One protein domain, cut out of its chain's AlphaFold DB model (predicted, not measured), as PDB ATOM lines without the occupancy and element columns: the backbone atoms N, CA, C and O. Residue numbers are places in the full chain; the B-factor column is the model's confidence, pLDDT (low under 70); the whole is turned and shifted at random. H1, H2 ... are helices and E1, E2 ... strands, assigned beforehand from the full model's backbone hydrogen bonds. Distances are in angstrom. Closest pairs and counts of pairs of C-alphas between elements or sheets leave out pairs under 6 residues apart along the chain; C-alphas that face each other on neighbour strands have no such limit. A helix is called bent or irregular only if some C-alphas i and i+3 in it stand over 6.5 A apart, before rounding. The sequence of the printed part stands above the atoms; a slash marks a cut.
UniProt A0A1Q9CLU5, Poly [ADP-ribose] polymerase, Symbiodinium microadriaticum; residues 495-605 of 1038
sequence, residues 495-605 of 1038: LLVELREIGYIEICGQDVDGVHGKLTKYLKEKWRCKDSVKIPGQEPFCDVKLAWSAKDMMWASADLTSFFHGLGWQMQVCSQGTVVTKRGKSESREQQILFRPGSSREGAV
ATOM      1  N   LEU A 495     316.546 299.284 291.326       95.81
ATOM      2  CA  LEU A 495     317.293 298.151 290.785       95.81
ATOM      3  C   LEU A 495     316.437 297.464 289.725       95.81
ATOM      4  O   LEU A 495     315.425 296.837 290.044       95.81
ATOM      5  N   LEU A 496     316.852 297.585 288.469       95.94
ATOM      6  CA  LEU A 496     316.219 296.931 287.334       95.94
ATOM      7  C   LEU A 496     316.869 295.561 287.103       95.94
ATOM      8  O   LEU A 496     318.092 295.443 287.021       95.94
ATOM      9  N   VAL A 497     316.044 294.523 286.984       96.19
ATOM     10  CA  VAL A 497     316.447 293.179 286.561       96.19
ATOM     11  C   VAL A 497     315.714 292.836 285.271       96.19
ATOM     12  O   VAL A 497     314.488 292.746 285.251       96.19
ATOM     13  N   GLU A 498     316.463 292.620 284.198       93.06
ATOM     14  CA  GLU A 498     315.939 292.261 282.884       93.06
ATOM     15  C   GLU A 498     316.145 290.765 282.635       93.06
ATOM     16  O   GLU A 498     317.272 290.263 282.646       93.06
ATOM     17  N   LEU A 499     315.061 290.038 282.386       92.75
ATOM     18  CA  LEU A 499     315.083 288.637 281.980       92.75
ATOM     19  C   LEU A 499     314.878 288.582 280.462       92.75
ATOM     20  O   LEU A 499     313.761 288.772 279.982       92.75
ATOM     21  N   ARG A 500     315.945 288.326 279.693       87.38
ATOM     22  CA  ARG A 500     315.862 288.218 278.227       87.38
ATOM     23  C   ARG A 500     315.900 286.749 277.801       87.38
ATOM     24  O   ARG A 500     316.878 286.032 278.049       87.38
ATOM     25  N   GLU A 501     314.841 286.282 277.144       86.38
ATOM     26  CA  GLU A 501     314.666 284.881 276.720       86.38
ATOM     27  C   GLU A 501     315.765 284.404 275.747       86.38
ATOM     28  O   GLU A 501     316.171 283.242 275.784       86.38
ATOM     29  N   ILE A 502     316.369 285.326 274.990       81.00
ATOM     30  CA  ILE A 502     317.601 285.136 274.195       81.00
ATOM     31  C   ILE A 502     318.844 284.660 274.981       81.00
ATOM     32  O   ILE A 502     319.911 284.474 274.388       81.00
ATOM     33  N   GLY A 503     318.729 284.404 276.286       87.31
ATOM     34  CA  GLY A 503     319.693 283.615 277.057       87.31
ATOM     35  C   GLY A 503     320.570 284.419 278.010       87.31
ATOM     36  O   GLY A 503     321.589 283.903 278.481       87.31
ATOM     37  N   TYR A 504     320.180 285.651 278.352       89.25
ATOM     38  CA  TYR A 504     320.846 286.436 279.394       89.25
ATOM     39  C   TYR A 504     319.884 287.124 280.372       89.25
ATOM     40  O   TYR A 504     318.734 287.407 280.051       89.25
ATOM     41  N   ILE A 505     320.390 287.344 281.584       93.75
ATOM     42  CA  ILE A 505     319.810 288.204 282.617       93.75
ATOM     43  C   ILE A 505     320.759 289.384 282.798       93.75
ATOM     44  O   ILE A 505     321.976 289.180 282.904       93.75
ATOM     45  N   GLU A 506     320.208 290.587 282.859       93.56
ATOM     46  CA  GLU A 506     320.934 291.828 283.122       93.56
ATOM     47  C   GLU A 506     320.398 292.471 284.401       93.56
ATOM     48  O   GLU A 506     319.221 292.353 284.731       93.56
ATOM     49  N   ILE A 507     321.295 293.074 285.176       95.88
ATOM     50  CA  ILE A 507     320.991 293.755 286.433       95.88
ATOM     51  C   ILE A 507     321.650 295.129 286.346       95.88
ATOM     52  O   ILE A 507     322.855 295.202 286.080       95.88
ATOM     53  N   CYS A 508     320.855 296.173 286.558       95.81
ATOM     54  CA  CYS A 508     321.215 297.577 286.379       95.81
ATOM     55  C   CYS A 508     320.778 298.388 287.606       95.81
ATOM     56  O   CYS A 508     319.613 298.310 288.012       95.81
ATOM     57  N   GLY A 509     321.698 299.155 288.188       94.75
ATOM     58  CA  GLY A 509     321.433 300.019 289.342       94.75
ATOM     59  C   GLY A 509     322.436 299.838 290.483       94.75
ATOM     60  O   GLY A 509     323.475 299.192 290.354       94.75
ATOM     61  N   GLN A 510     322.144 300.447 291.633       92.75
ATOM     62  CA  GLN A 510     323.095 300.524 292.748       92.75
ATOM     63  C   GLN A 510     323.129 299.236 293.597       92.75
ATOM     64  O   GLN A 510     322.086 298.735 294.020       92.75
ATOM     65  N   ASP A 511     324.332 298.747 293.947       94.06
ATOM     66  CA  ASP A 511     324.539 297.554 294.798       94.06
ATOM     67  C   ASP A 511     324.254 297.814 296.295       94.06
ATOM     68  O   ASP A 511     325.123 297.693 297.166       94.06
ATOM     69  N   VAL A 512     323.022 298.210 296.614       91.69
ATOM     70  CA  VAL A 512     322.576 298.450 297.993       91.69
ATOM     71  C   VAL A 512     322.563 297.143 298.783       91.69
ATOM     72  O   VAL A 512     322.063 296.116 298.329       91.69
ATOM     73  N   ASP A 513     323.136 297.173 299.987       89.56
ATOM     74  CA  ASP A 513     323.254 296.031 300.902       89.56
ATOM     75  C   ASP A 513     323.846 294.750 300.271       89.56
ATOM     76  O   ASP A 513     323.564 293.634 300.731       89.56
ATOM     77  N   GLY A 514     324.661 294.877 299.216       94.06
ATOM     78  CA  GLY A 514     325.247 293.745 298.488       94.06
ATOM     79  C   GLY A 514     324.223 292.914 297.704       94.06
ATOM     80  O   GLY A 514     324.401 291.697 297.546       94.06
ATOM     81  N   VAL A 515     323.115 293.529 297.277       94.81
ATOM     82  CA  VAL A 515     322.032 292.899 296.510       94.81
ATOM     83  C   VAL A 515     322.524 292.222 295.227       94.81
ATOM     84  O   VAL A 515     322.078 291.110 294.941       94.81
ATOM     85  N   HIS A 516     323.514 292.777 294.521       96.62
ATOM     86  CA  HIS A 516     324.117 292.149 293.338       96.62
ATOM     87  C   HIS A 516     324.755 290.804 293.691       96.62
ATOM     88  O   HIS A 516     324.552 289.811 292.989       96.62
ATOM     89  N   GLY A 517     325.481 290.735 294.811       97.12
ATOM     90  CA  GLY A 517     326.076 289.495 295.316       97.12
ATOM     91  C   GLY A 517     325.026 288.473 295.764       97.12
ATOM     92  O   GLY A 517     325.118 287.294 295.406       97.12
ATOM     93  N   LYS A 518     324.002 288.927 296.502       96.88
ATOM     94  CA  LYS A 518     322.872 288.102 296.972       96.88
ATOM     95  C   LYS A 518     322.106 287.484 295.793       96.88
ATOM     96  O   LYS A 518     321.944 286.263 295.744       96.88
ATOM     97  N   LEU A 519     321.699 288.304 294.822       97.19
ATOM     98  CA  LEU A 519     320.939 287.886 293.641       97.19
ATOM     99  C   LEU A 519     321.778 287.001 292.711       97.19
ATOM    100  O   LEU A 519     321.327 285.932 292.302       97.19
ATOM    101  N   THR A 520     323.037 287.365 292.451       97.56
ATOM    102  CA  THR A 520     323.953 286.542 291.640       97.56
ATOM    103  C   THR A 520     324.130 285.144 292.230       97.56
ATOM    104  O   THR A 520     324.129 284.156 291.490       97.56
ATOM    105  N   LYS A 521     324.258 285.031 293.558       97.94
ATOM    106  CA  LYS A 521     324.320 283.733 294.243       97.94
ATOM    107  C   LYS A 521     323.018 282.948 294.051       97.94
ATOM    108  O   LYS A 521     323.073 281.799 293.620       97.94
ATOM    109  N   TYR A 522     321.868 283.573 294.309       97.75
ATOM    110  CA  TYR A 522     320.544 282.958 294.164       97.75
ATOM    111  C   TYR A 522     320.300 282.403 292.752       97.75
ATOM    112  O   TYR A 522     319.958 281.231 292.595       97.75
ATOM    113  N   LEU A 523     320.569 283.200 291.714       97.38
ATOM    114  CA  LEU A 523     320.398 282.807 290.311       97.38
ATOM    115  C   LEU A 523     321.342 281.658 289.905       97.38
ATOM    116  O   LEU A 523     320.934 280.727 289.205       97.38
ATOM    117  N   LYS A 524     322.590 281.648 290.392       96.94
ATOM    118  CA  LYS A 524     323.537 280.536 290.164       96.94
ATOM    119  C   LYS A 524     323.133 279.254 290.901       96.94
ATOM    120  O   LYS A 524     323.234 278.160 290.340       96.94
ATOM    121  N   GLU A 525     322.657 279.360 292.139       97.38
ATOM    122  CA  GLU A 525     322.295 278.201 292.964       97.38
ATOM    123  C   GLU A 525     320.942 277.593 292.573       97.38
ATOM    124  O   GLU A 525     320.853 276.373 292.427       97.38
ATOM    125  N   LYS A 526     319.909 278.415 292.355       95.56
ATOM    126  CA  LYS A 526     318.538 277.965 292.078       95.56
ATOM    127  C   LYS A 526     318.261 277.815 290.583       95.56
ATOM    128  O   LYS A 526     317.867 276.739 290.140       95.56
ATOM    129  N   TRP A 527     318.500 278.863 289.792       95.69
ATOM    130  CA  TRP A 527     318.176 278.882 288.355       95.69
ATOM    131  C   TRP A 527     319.292 278.298 287.466       95.69
ATOM    132  O   TRP A 527     319.064 278.045 286.285       95.69
ATOM    133  N   ARG A 528     320.473 278.012 288.040       96.38
ATOM    134  CA  ARG A 528     321.675 277.468 287.366       96.38
ATOM    135  C   ARG A 528     322.292 278.405 286.320       96.38
ATOM    136  O   ARG A 528     322.956 277.950 285.384       96.38
ATOM    137  N   CYS A 529     322.111 279.709 286.516       96.12
ATOM    138  CA  CYS A 529     322.767 280.755 285.739       96.12
ATOM    139  C   CYS A 529     324.302 280.666 285.847       96.12
ATOM    140  O   CYS A 529     324.853 280.049 286.763       96.12
ATOM    141  N   LYS A 530     325.003 281.296 284.908       94.69
ATOM    142  CA  LYS A 530     326.471 281.361 284.830       94.69
ATOM    143  C   LYS A 530     326.906 282.806 284.622       94.69
ATOM    144  O   LYS A 530     326.128 283.615 284.132       94.69
ATOM    145  N   ASP A 531     328.148 283.131 284.958       90.31
ATOM    146  CA  ASP A 531     328.735 284.416 284.570       90.31
ATOM    147  C   ASP A 531     328.737 284.560 283.041       90.31
ATOM    148  O   ASP A 531     329.121 283.624 282.332       90.31
ATOM    149  N   SER A 532     328.302 285.715 282.528       84.44
ATOM    150  CA  SER A 532     328.445 286.021 281.103       84.44
ATOM    151  C   SER A 532     329.918 286.264 280.741       84.44
ATOM    152  O   SER A 532     330.748 286.594 281.594       84.44
ATOM    153  N   VAL A 533     330.264 286.099 279.463       73.62
ATOM    154  CA  VAL A 533     331.644 286.232 278.976       73.62
ATOM    155  C   VAL A 533     332.048 287.708 278.940       73.62
ATOM    156  O   VAL A 533     331.867 288.390 277.934       73.62
ATOM    157  N   LYS A 534     332.633 288.209 280.035       71.12
ATOM    158  CA  LYS A 534     333.247 289.545 280.070       71.12
ATOM    159  C   LYS A 534     334.454 289.581 279.124       71.12
ATOM    160  O   LYS A 534     335.465 288.928 279.381       71.12
ATOM    161  N   ILE A 535     334.348 290.344 278.036       68.56
ATOM    162  CA  ILE A 535     335.437 290.549 277.071       68.56
ATOM    163  C   ILE A 535     336.391 291.623 277.630       68.56
ATOM    164  O   ILE A 535     335.954 292.757 277.844       68.56
ATOM    165  N   PRO A 536     337.682 291.318 277.884       72.81
ATOM    166  CA  PRO A 536     338.611 292.285 278.466       72.81
ATOM    167  C   PRO A 536     338.774 293.540 277.601       72.81
ATOM    168  O   PRO A 536     339.004 293.442 276.397       72.81
ATOM    169  N   GLY A 537     338.686 294.714 278.230       74.50
ATOM    170  CA  GLY A 537     338.819 296.009 277.555       74.50
ATOM    171  C   GLY A 537     337.540 296.544 276.902       74.50
ATOM    172  O   GLY A 537     337.599 297.601 276.284       74.50
ATOM    173  N   GLN A 538     336.397 295.861 277.042       76.31
ATOM    174  CA  GLN A 538     335.090 296.426 276.697       76.31
ATOM    175  C   GLN A 538     334.374 296.991 277.931       76.31
ATOM    176  O   GLN A 538     334.497 296.455 279.033       76.31
ATOM    177  N   GLU A 539     333.594 298.050 277.724       81.62
ATOM    178  CA  GLU A 539     332.710 298.646 278.732       81.62
ATOM    179  C   GLU A 539     331.577 297.663 279.124       81.62
ATOM    180  O   GLU A 539     331.130 296.884 278.270       81.62
ATOM    181  N   PRO A 540     331.091 297.642 280.378       83.69
ATOM    182  CA  PRO A 540     329.789 297.055 280.700       83.69
ATOM    183  C   PRO A 540     328.647 297.923 280.143       83.69
ATOM    184  O   PRO A 540     328.814 299.125 279.992       83.69
ATOM    185  N   PHE A 541     327.493 297.316 279.857       89.06
ATOM    186  CA  PHE A 541     326.227 298.017 279.554       89.06
ATOM    187  C   PHE A 541     325.137 297.734 280.616       89.06
ATOM    188  O   PHE A 541     323.969 298.056 280.427       89.06
ATOM    189  N   CYS A 542     325.539 297.065 281.699       90.12
ATOM    190  CA  CYS A 542     324.760 296.663 282.865       90.12
ATOM    191  C   CYS A 542     325.755 296.207 283.953       90.12
ATOM    192  O   CYS A 542     326.817 295.651 283.628       90.12
ATOM    193  N   ASP A 543     325.432 296.381 285.231       91.88
ATOM    194  CA  ASP A 543     326.335 296.095 286.356       91.88
ATOM    195  C   ASP A 543     326.682 294.604 286.481       91.88
ATOM    196  O   ASP A 543     327.850 294.216 286.655       91.88
ATOM    197  N   VAL A 544     325.677 293.737 286.317       92.81
ATOM    198  CA  VAL A 544     325.858 292.280 286.304       92.81
ATOM    199  C   VAL A 544     325.111 291.652 285.130       92.81
ATOM    200  O   VAL A 544     323.897 291.758 285.024       92.81
ATOM    201  N   LYS A 545     325.849 290.910 284.291       92.44
ATOM    202  CA  LYS A 545     325.295 290.094 283.202       92.44
ATOM    203  C   LYS A 545     325.529 288.611 283.458       92.44
ATOM    204  O   LYS A 545     326.678 288.171 283.600       92.44
ATOM    205  N   LEU A 546     324.455 287.830 283.474       93.75
ATOM    206  CA  LEU A 546     324.480 286.380 283.656       93.75
ATOM    207  C   LEU A 546     323.925 285.682 282.415       93.75
ATOM    208  O   LEU A 546     322.930 286.113 281.846       93.75
ATOM    209  N   ALA A 547     324.535 284.572 282.016       92.50
ATOM    210  CA  ALA A 547     323.949 283.664 281.038       92.50
ATOM    211  C   ALA A 547     322.967 282.715 281.745       92.50
ATOM    212  O   ALA A 547     323.311 282.114 282.769       92.50
ATOM    213  N   TRP A 548     321.769 282.536 281.191       93.56
ATOM    214  CA  TRP A 548     320.761 281.596 281.698       93.56
ATOM    215  C   TRP A 548     320.174 280.754 280.565       93.56
ATOM    216  O   TRP A 548     320.263 281.108 279.393       93.56
ATOM    217  N   SER A 549     319.580 279.617 280.926       91.31
ATOM    218  CA  SER A 549     318.543 279.025 280.084       91.31
ATOM    219  C   SER A 549     317.252 279.739 280.442       91.31
ATOM    220  O   SER A 549     316.924 279.779 281.630       91.31
ATOM    221  N   ALA A 550     316.540 280.261 279.445       85.62
ATOM    222  CA  ALA A 550     315.226 280.849 279.649       85.62
ATOM    223  C   ALA A 550     314.268 279.861 280.332       85.62
ATOM    224  O   ALA A 550     314.446 278.635 280.282       85.62
ATOM    225  N   LYS A 551     313.274 280.432 281.004       88.44
ATOM    226  CA  LYS A 551     312.247 279.756 281.795       88.44
ATOM    227  C   LYS A 551     310.900 280.402 281.495       88.44
ATOM    228  O   LYS A 551     310.849 281.405 280.789       88.44
ATOM    229  N   ASP A 552     309.832 279.859 282.064       89.69
ATOM    230  CA  ASP A 552     308.552 280.559 282.089       89.69
ATOM    231  C   ASP A 552     308.707 281.947 282.747       89.69
ATOM    232  O   ASP A 552     309.265 282.054 283.844       89.69
ATOM    233  N   MET A 553     308.266 283.004 282.056       88.50
ATOM    234  CA  MET A 553     308.501 284.394 282.476       88.50
ATOM    235  C   MET A 553     307.629 284.798 283.664       88.50
ATOM    236  O   MET A 553     308.118 285.483 284.564       88.50
ATOM    237  N   MET A 554     306.385 284.317 283.735       90.19
ATOM    238  CA  MET A 554     305.509 284.555 284.882       90.19
ATOM    239  C   MET A 554     306.065 283.869 286.139       90.19
ATOM    240  O   MET A 554     306.156 284.498 287.196       90.19
ATOM    241  N   TRP A 555     306.521 282.614 286.033       92.81
ATOM    242  CA  TRP A 555     307.228 281.938 287.128       92.81
ATOM    243  C   TRP A 555     308.495 282.687 287.536       92.81
ATOM    244  O   TRP A 555     308.706 282.914 288.724       92.81
ATOM    245  N   ALA A 556     309.336 283.080 286.575       93.94
ATOM    246  CA  ALA A 556     310.602 283.745 286.865       93.94
ATOM    247  C   ALA A 556     310.379 285.095 287.569       93.94
ATOM    248  O   ALA A 556     311.078 285.405 288.535       93.94
ATOM    249  N   SER A 557     309.353 285.842 287.154       93.50
ATOM    250  CA  SER A 557     308.922 287.097 287.778       93.50
ATOM    251  C   SER A 557     308.429 286.892 289.209       93.50
ATOM    252  O   SER A 557     308.891 287.575 290.126       93.50
ATOM    253  N   ALA A 558     307.553 285.911 289.434       93.38
ATOM    254  CA  ALA A 558     307.043 285.569 290.762       93.38
ATOM    255  C   ALA A 558     308.152 285.053 291.704       93.38
ATOM    256  O   ALA A 558     308.232 285.452 292.868       93.38
ATOM    257  N   ASP A 559     309.054 284.207 291.201       94.75
ATOM    258  CA  ASP A 559     310.157 283.613 291.964       94.75
ATOM    259  C   ASP A 559     311.242 284.637 292.335       94.75
ATOM    260  O   ASP A 559     311.841 284.551 293.412       94.75
ATOM    261  N   LEU A 560     311.473 285.629 291.468       95.25
ATOM    262  CA  LEU A 560     312.348 286.772 291.731       95.25
ATOM    263  C   LEU A 560     311.705 287.759 292.720       95.25
ATOM    264  O   LEU A 560     312.355 288.198 293.667       95.25
ATOM    265  N   THR A 561     310.410 288.036 292.562       93.38
ATOM    266  CA  THR A 561     309.618 288.877 293.477       93.38
ATOM    267  C   THR A 561     309.617 288.309 294.900       93.38
ATOM    268  O   THR A 561     309.892 289.021 295.866       93.38
ATOM    269  N   SER A 562     309.429 286.992 295.032       92.81
ATOM    270  CA  SER A 562     309.540 286.260 296.303       92.81
ATOM    271  C   SER A 562     310.924 286.410 296.957       92.81
ATOM    272  O   SER A 562     311.026 286.648 298.163       92.81
ATOM    273  N   PHE A 563     312.002 286.339 296.162       94.50
ATOM    274  CA  PHE A 563     313.373 286.568 296.634       94.50
ATOM    275  C   PHE A 563     313.581 287.996 297.162       94.50
ATOM    276  O   PHE A 563     314.136 288.160 298.250       94.50
ATOM    277  N   PHE A 564     313.110 289.019 296.443       93.69
ATOM    278  CA  PHE A 564     313.269 290.415 296.861       93.69
ATOM    279  C   PHE A 564     312.463 290.758 298.121       93.69
ATOM    280  O   PHE A 564     313.015 291.394 299.021       93.69
ATOM    281  N   HIS A 565     311.224 290.273 298.266       88.88
ATOM    282  CA  HIS A 565     310.477 290.450 299.522       88.88
ATOM    283  C   HIS A 565     311.207 289.802 300.710       88.88
ATOM    284  O   HIS A 565     311.299 290.392 301.785       88.88
ATOM    285  N   GLY A 566     311.840 288.640 300.497       87.94
ATOM    286  CA  GLY A 566     312.708 288.005 301.492       87.94
ATOM    287  C   GLY A 566     313.857 288.896 301.992       87.94
ATOM    288  O   GLY A 566     314.283 288.732 303.134       87.94
ATOM    289  N   LEU A 567     314.314 289.866 301.192       89.50
ATOM    290  CA  LEU A 567     315.343 290.850 301.554       89.50
ATOM    291  C   LEU A 567     314.785 292.167 302.134       89.50
ATOM    292  O   LEU A 567     315.571 293.069 302.413       89.50
ATOM    293  N   GLY A 568     313.465 292.323 302.284       86.88
ATOM    294  CA  GLY A 568     312.847 293.610 302.640       86.88
ATOM    295  C   GLY A 568     312.830 294.629 301.491       86.88
ATOM    296  O   GLY A 568     312.752 295.836 301.722       86.88
ATOM    297  N   TRP A 569     312.946 294.164 300.244       90.12
ATOM    298  CA  TRP A 569     312.735 294.976 299.043       90.12
ATOM    299  C   TRP A 569     311.277 294.848 298.582       90.12
ATOM    300  O   TRP A 569     310.551 293.959 299.028       90.12
ATOM    301  N   GLN A 570     310.843 295.740 297.695       85.75
ATOM    302  CA  GLN A 570     309.492 295.771 297.135       85.75
ATOM    303  C   GLN A 570     309.572 295.837 295.605       85.75
ATOM    304  O   GLN A 570     310.390 296.587 295.069       85.75
ATOM    305  N   MET A 571     308.718 295.088 294.900       87.88
ATOM    306  CA  MET A 571     308.476 295.323 293.472       87.88
ATOM    307  C   MET A 571     307.720 296.651 293.300       87.88
ATOM    308  O   MET A 571     306.784 296.940 294.054       87.88
ATOM    309  N   GLN A 572     308.123 297.462 292.322       84.25
ATOM    310  CA  GLN A 572     307.444 298.716 291.978       84.25
ATOM    311  C   GLN A 572     306.760 298.617 290.617       84.25
ATOM    312  O   GLN A 572     305.567 298.880 290.520       84.25
ATOM    313  N   VAL A 573     307.504 298.193 289.593       84.12
ATOM    314  CA  VAL A 573     306.980 297.942 288.247       84.12
ATOM    315  C   VAL A 573     307.564 296.629 287.731       84.12
ATOM    316  O   VAL A 573     308.711 296.290 288.009       84.12
ATOM    317  N   CYS A 574     306.775 295.904 286.956       84.56
ATOM    318  CA  CYS A 574     307.211 294.848 286.057       84.56
ATOM    319  C   CYS A 574     306.695 295.258 284.672       84.56
ATOM    320  O   CYS A 574     305.552 295.686 284.591       84.56
ATOM    321  N   SER A 575     307.498 295.151 283.618       83.62
ATOM    322  CA  SER A 575     307.147 295.401 282.213       83.62
ATOM    323  C   SER A 575     307.480 294.157 281.381       83.62
ATOM    324  O   SER A 575     308.388 293.397 281.739       83.62
ATOM    325  N   GLN A 576     306.737 293.901 280.303       80.44
ATOM    326  CA  GLN A 576     306.962 292.772 279.393       80.44
ATOM    327  C   GLN A 576     306.875 293.254 277.946       80.44
ATOM    328  O   GLN A 576     305.889 293.884 277.579       80.44
ATOM    329  N   GLY A 577     307.877 292.934 277.128       76.75
ATOM    330  CA  GLY A 577     307.947 293.369 275.734       76.75
ATOM    331  C   GLY A 577     308.490 292.297 274.791       76.75
ATOM    332  O   GLY A 577     309.158 291.342 275.201       76.75
ATOM    333  N   THR A 578     308.199 292.465 273.502       73.94
ATOM    334  CA  THR A 578     308.672 291.582 272.427       73.94
ATOM    335  C   THR A 578     309.904 292.188 271.756       73.94
ATOM    336  O   THR A 578     309.870 293.318 271.272       73.94
ATOM    337  N   VAL A 579     310.995 291.428 271.697       69.81
ATOM    338  CA  VAL A 579     312.236 291.773 270.990       69.81
ATOM    339  C   VAL A 579     312.324 290.967 269.697       69.81
ATOM    340  O   VAL A 579     312.408 289.740 269.727       69.81
ATOM    341  N   VAL A 580     312.369 291.646 268.551       63.88
ATOM    342  CA  VAL A 580     312.703 291.006 267.269       63.88
ATOM    343  C   VAL A 580     314.176 290.593 267.276       63.88
ATOM    344  O   VAL A 580     315.046 291.325 267.746       63.88
ATOM    345  N   THR A 581     314.487 289.402 266.756       59.31
ATOM    346  CA  THR A 581     315.864 288.906 266.670       59.31
ATOM    347  C   THR A 581     316.191 288.373 265.272       59.31
ATOM    348  O   THR A 581     315.423 287.623 264.668       59.31
ATOM    349  N   LYS A 582     317.376 288.754 264.768       51.31
ATOM    350  CA  LYS A 582     318.042 288.244 263.549       51.31
ATOM    351  C   LYS A 582     317.143 288.133 262.304       51.31
ATOM    352  O   LYS A 582     316.651 287.052 261.983       51.31
ATOM    353  N   ARG A 583     317.099 289.200 261.493       48.12
ATOM    354  CA  ARG A 583     316.440 289.218 260.165       48.12
ATOM    355  C   ARG A 583     314.945 288.848 260.211       48.12
ATOM    356  O   ARG A 583     314.504 288.045 259.390       48.12
ATOM    357  N   GLY A 584     314.200 289.394 261.176       48.53
ATOM    358  CA  GLY A 584     312.734 289.304 261.222       48.53
ATOM    359  C   GLY A 584     312.164 287.879 261.204       48.53
ATOM    360  O   GLY A 584     311.235 287.613 260.446       48.53
ATOM    361  N   LYS A 585     312.760 286.931 261.951       46.56
ATOM    362  CA  LYS A 585     312.310 285.517 261.965       46.56
ATOM    363  C   LYS A 585     312.239 284.826 263.325       46.56
ATOM    364  O   LYS A 585     311.804 283.677 263.380       46.56
ATOM    365  N   SER A 586     312.644 285.487 264.403       58.72
ATOM    366  CA  SER A 586     312.397 285.004 265.761       58.72
ATOM    367  C   SER A 586     312.136 286.185 266.683       58.72
ATOM    368  O   SER A 586     313.044 286.953 266.991       58.72
ATOM    369  N   GLU A 587     310.890 286.331 267.110       70.06
ATOM    370  CA  GLU A 587     310.531 287.126 268.283       70.06
ATOM    371  C   GLU A 587     311.084 286.454 269.546       70.06
ATOM    372  O   GLU A 587     311.327 285.244 269.561       70.06
ATOM    373  N   SER A 588     311.322 287.239 270.592       75.69
ATOM    374  CA  SER A 588     311.749 286.731 271.891       75.69
ATOM    375  C   SER A 588     311.306 287.662 273.014       75.69
ATOM    376  O   SER A 588     311.263 288.880 272.835       75.69
ATOM    377  N   ARG A 589     310.967 287.097 274.169       82.12
ATOM    378  CA  ARG A 589     310.417 287.833 275.312       82.12
ATOM    379  C   ARG A 589     311.497 288.533 276.129       82.12
ATOM    380  O   ARG A 589     312.566 287.978 276.403       82.12
ATOM    381  N   GLU A 590     311.163 289.730 276.582       86.00
ATOM    382  CA  GLU A 590     311.909 290.505 277.563       86.00
ATOM    383  C   GLU A 590     310.986 290.870 278.725       86.00
ATOM    384  O   GLU A 590     309.887 291.376 278.512       86.00
ATOM    385  N   GLN A 591     311.432 290.605 279.951       89.44
ATOM    386  CA  GLN A 591     310.727 290.977 281.175       89.44
ATOM    387  C   GLN A 591     311.623 291.906 281.996       89.44
ATOM    388  O   GLN A 591     312.650 291.477 282.520       89.44
ATOM    389  N   GLN A 592     311.242 293.173 282.108       91.19
ATOM    390  CA  GLN A 592     311.939 294.189 282.895       91.19
ATOM    391  C   GLN A 592     311.264 294.294 284.265       91.19
ATOM    392  O   GLN A 592     310.083 294.617 284.328       91.19
ATOM    393  N   ILE A 593     311.958 294.029 285.373       93.19
ATOM    394  CA  ILE A 593     311.359 294.103 286.717       93.19
ATOM    395  C   ILE A 593     312.175 295.023 287.610       93.19
ATOM    396  O   ILE A 593     313.363 294.795 287.836       93.19
ATOM    397  N   LEU A 594     311.524 296.061 288.125       92.50
ATOM    398  CA  LEU A 594     312.146 297.113 288.907       92.50
ATOM    399  C   LEU A 594     311.760 296.983 290.386       92.50
ATOM    400  O   LEU A 594     310.582 297.011 290.762       92.50
ATOM    401  N   PHE A 595     312.788 296.887 291.225       92.50
ATOM    402  CA  PHE A 595     312.697 296.746 292.675       92.50
ATOM    403  C   PHE A 595     313.333 297.939 293.394       92.50
ATOM    404  O   PHE A 595     314.256 298.567 292.879       92.50
ATOM    405  N   ARG A 596     312.877 298.222 294.620       90.06
ATOM    406  CA  ARG A 596     313.483 299.223 295.521       90.06
ATOM    407  C   ARG A 596     313.618 298.674 296.947       90.06
ATOM    408  O   ARG A 596     312.795 297.841 297.342       90.06
ATOM    409  N   PRO A 597     314.594 299.142 297.751       87.81
ATOM    410  CA  PRO A 597     314.635 298.871 299.188       87.81
ATOM    411  C   PRO A 597     313.344 299.367 299.858       87.81
ATOM    412  O   PRO A 597     312.986 300.539 299.729       87.81
ATOM    413  N   GLY A 598     312.620 298.477 300.535       74.19
ATOM    414  CA  GLY A 598     311.248 298.721 300.974       74.19
ATOM    415  C   GLY A 598     311.099 299.162 302.433       74.19
ATOM    416  O   GLY A 598     312.055 299.401 303.180       74.19
ATOM    417  N   SER A 599     309.837 299.242 302.861       55.34
ATOM    418  CA  SER A 599     309.442 299.278 304.277       55.34
ATOM    419  C   SER A 599     309.057 297.901 304.836       55.34
ATOM    420  O   SER A 599     308.793 297.791 306.036       55.34
ATOM    421  N   SER A 600     309.022 296.867 303.990       58.97
ATOM    422  CA  SER A 600     308.818 295.472 304.382       58.97
ATOM    423  C   SER A 600     309.938 294.996 305.317       58.97
ATOM    424  O   SER A 600     311.059 295.509 305.314       58.97
ATOM    425  N   ARG A 601     309.622 294.039 306.198       60.00
ATOM    426  CA  ARG A 601     310.616 293.456 307.115       60.00
ATOM    427  C   ARG A 601     311.385 292.361 306.383       60.00
ATOM    428  O   ARG A 601     310.773 291.582 305.660       60.00
ATOM    429  N   GLU A 602     312.690 292.261 306.624       69.69
ATOM    430  CA  GLU A 602     313.498 291.134 306.145       69.69
ATOM    431  C   GLU A 602     312.828 289.797 306.531       69.69
ATOM    432  O   GLU A 602     312.384 289.613 307.668       69.69
ATOM    433  N   GLY A 603     312.694 288.890 305.561       60.16
ATOM    434  CA  GLY A 603     311.988 287.614 305.706       60.16
ATOM    435  C   GLY A 603     310.453 287.652 305.590       60.16
ATOM    436  O   GLY A 603     309.841 286.585 305.662       60.16
ATOM    437  N   ALA A 604     309.809 288.810 305.397       71.31
ATOM    438  CA  ALA A 604     308.360 288.901 305.187       71.31
ATOM    439  C   ALA A 604     308.002 288.948 303.690       71.31
ATOM    440  O   ALA A 604     308.405 289.863 302.980       71.31
ATOM    441  N   VAL A 605     307.205 287.986 303.212       78.19
ATOM    442  CA  VAL A 605     306.769 287.922 301.805       78.19
ATOM    443  C   VAL A 605     305.373 288.527 301.646       78.19
ATOM    444  O   VAL A 605     304.391 287.947 302.106       78.19
TER     445      VAL A 605
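AT A GLANCE: This is residues 495 to 605 of the 1038 residues of the protein "Poly [ADP-ribose] polymerase" of Symbiodinium microadriaticum (UniProt A0A1Q9CLU5). A twisted wall of five antiparallel strands has two helices, H1 and H2, over one face, while its other face is bare. The long hairpin of E4 and E5 makes one side of the wall and runs along the longest axis; in the link from H1 to E3, residues 535 to 540 stick out from the body. The printed part has 111 residues, with two named helices and five named strands in the order E1 E2 H1 E3 H2 E4 E5; the sheet runs E3 - E2 - E1 - E5 - E4. The class is mixed, helices and strands, and the whole is compact, with a radius of gyration of the C-alphas of 14.3 A and spans of 47 by 33 by 22 A.

HOW THE PARTS SIT: E1, residues 495 to 500, and E5, residues 586 to 597, are antiparallel inner strands, with N 497 and O 593 2.8 A apart, within hydrogen-bond range. E2, residues 504 to 509, forms a hairpin with E1, with N 498 and O 506 at 2.8 A. The edge strand E3, residues 544 to 547, is antiparallel to E2, with N 505 and O 546 at 2.8 A. The other edge strand, E4, residues 569 to 581, forms a hairpin with E5, with N 575 and O 592 at 2.7 A. Helices H1, residues 512 to 527, and H2, residues 553 to 566, lie on one face of the sheet, giving two layers, one of strands and one of helices. H2 has a height of 8.9 A over the sheet and lies over E5, along it at 13 degrees on the local plane; the closest C-alphas of the two are those of Met 553 and Gln 591, 7.1 A apart. H1 has a height of 7.2 A and lies over E1, along it at 21 degrees on the local plane. H1 and H2 are near each other. Every O i to N i+4 pair of H2 is within hydrogen-bond range, and 10 of 12 are in H1.

IN THESE COORDINATES: E1 begins at C-alpha 495, (317.293, 298.151, 290.785). E4 is 33.1 A long and bends by 62 degrees at residue 572; E5 is 36.3 A long and ends at C-alpha 597, (314.635, 298.871, 299.188). H1 is 22.3 A long and irregular, with C-alphas 513 and 516 8.5 A apart; H2 is 19.8 A long.

THE WHOLE: The C-alphas farthest apart, those of Arg 583 and Arg 601, are 47.5 A apart. The printed part has no cut. The link from H1 to E3 is long, and its residues 530 to 531 pair antiparallel with residues 546 to 547 of E3. Mean pLDDT of the printed part is 85.4; residue 535, residues 579 to 586 and residues 599 to 603 are under 70.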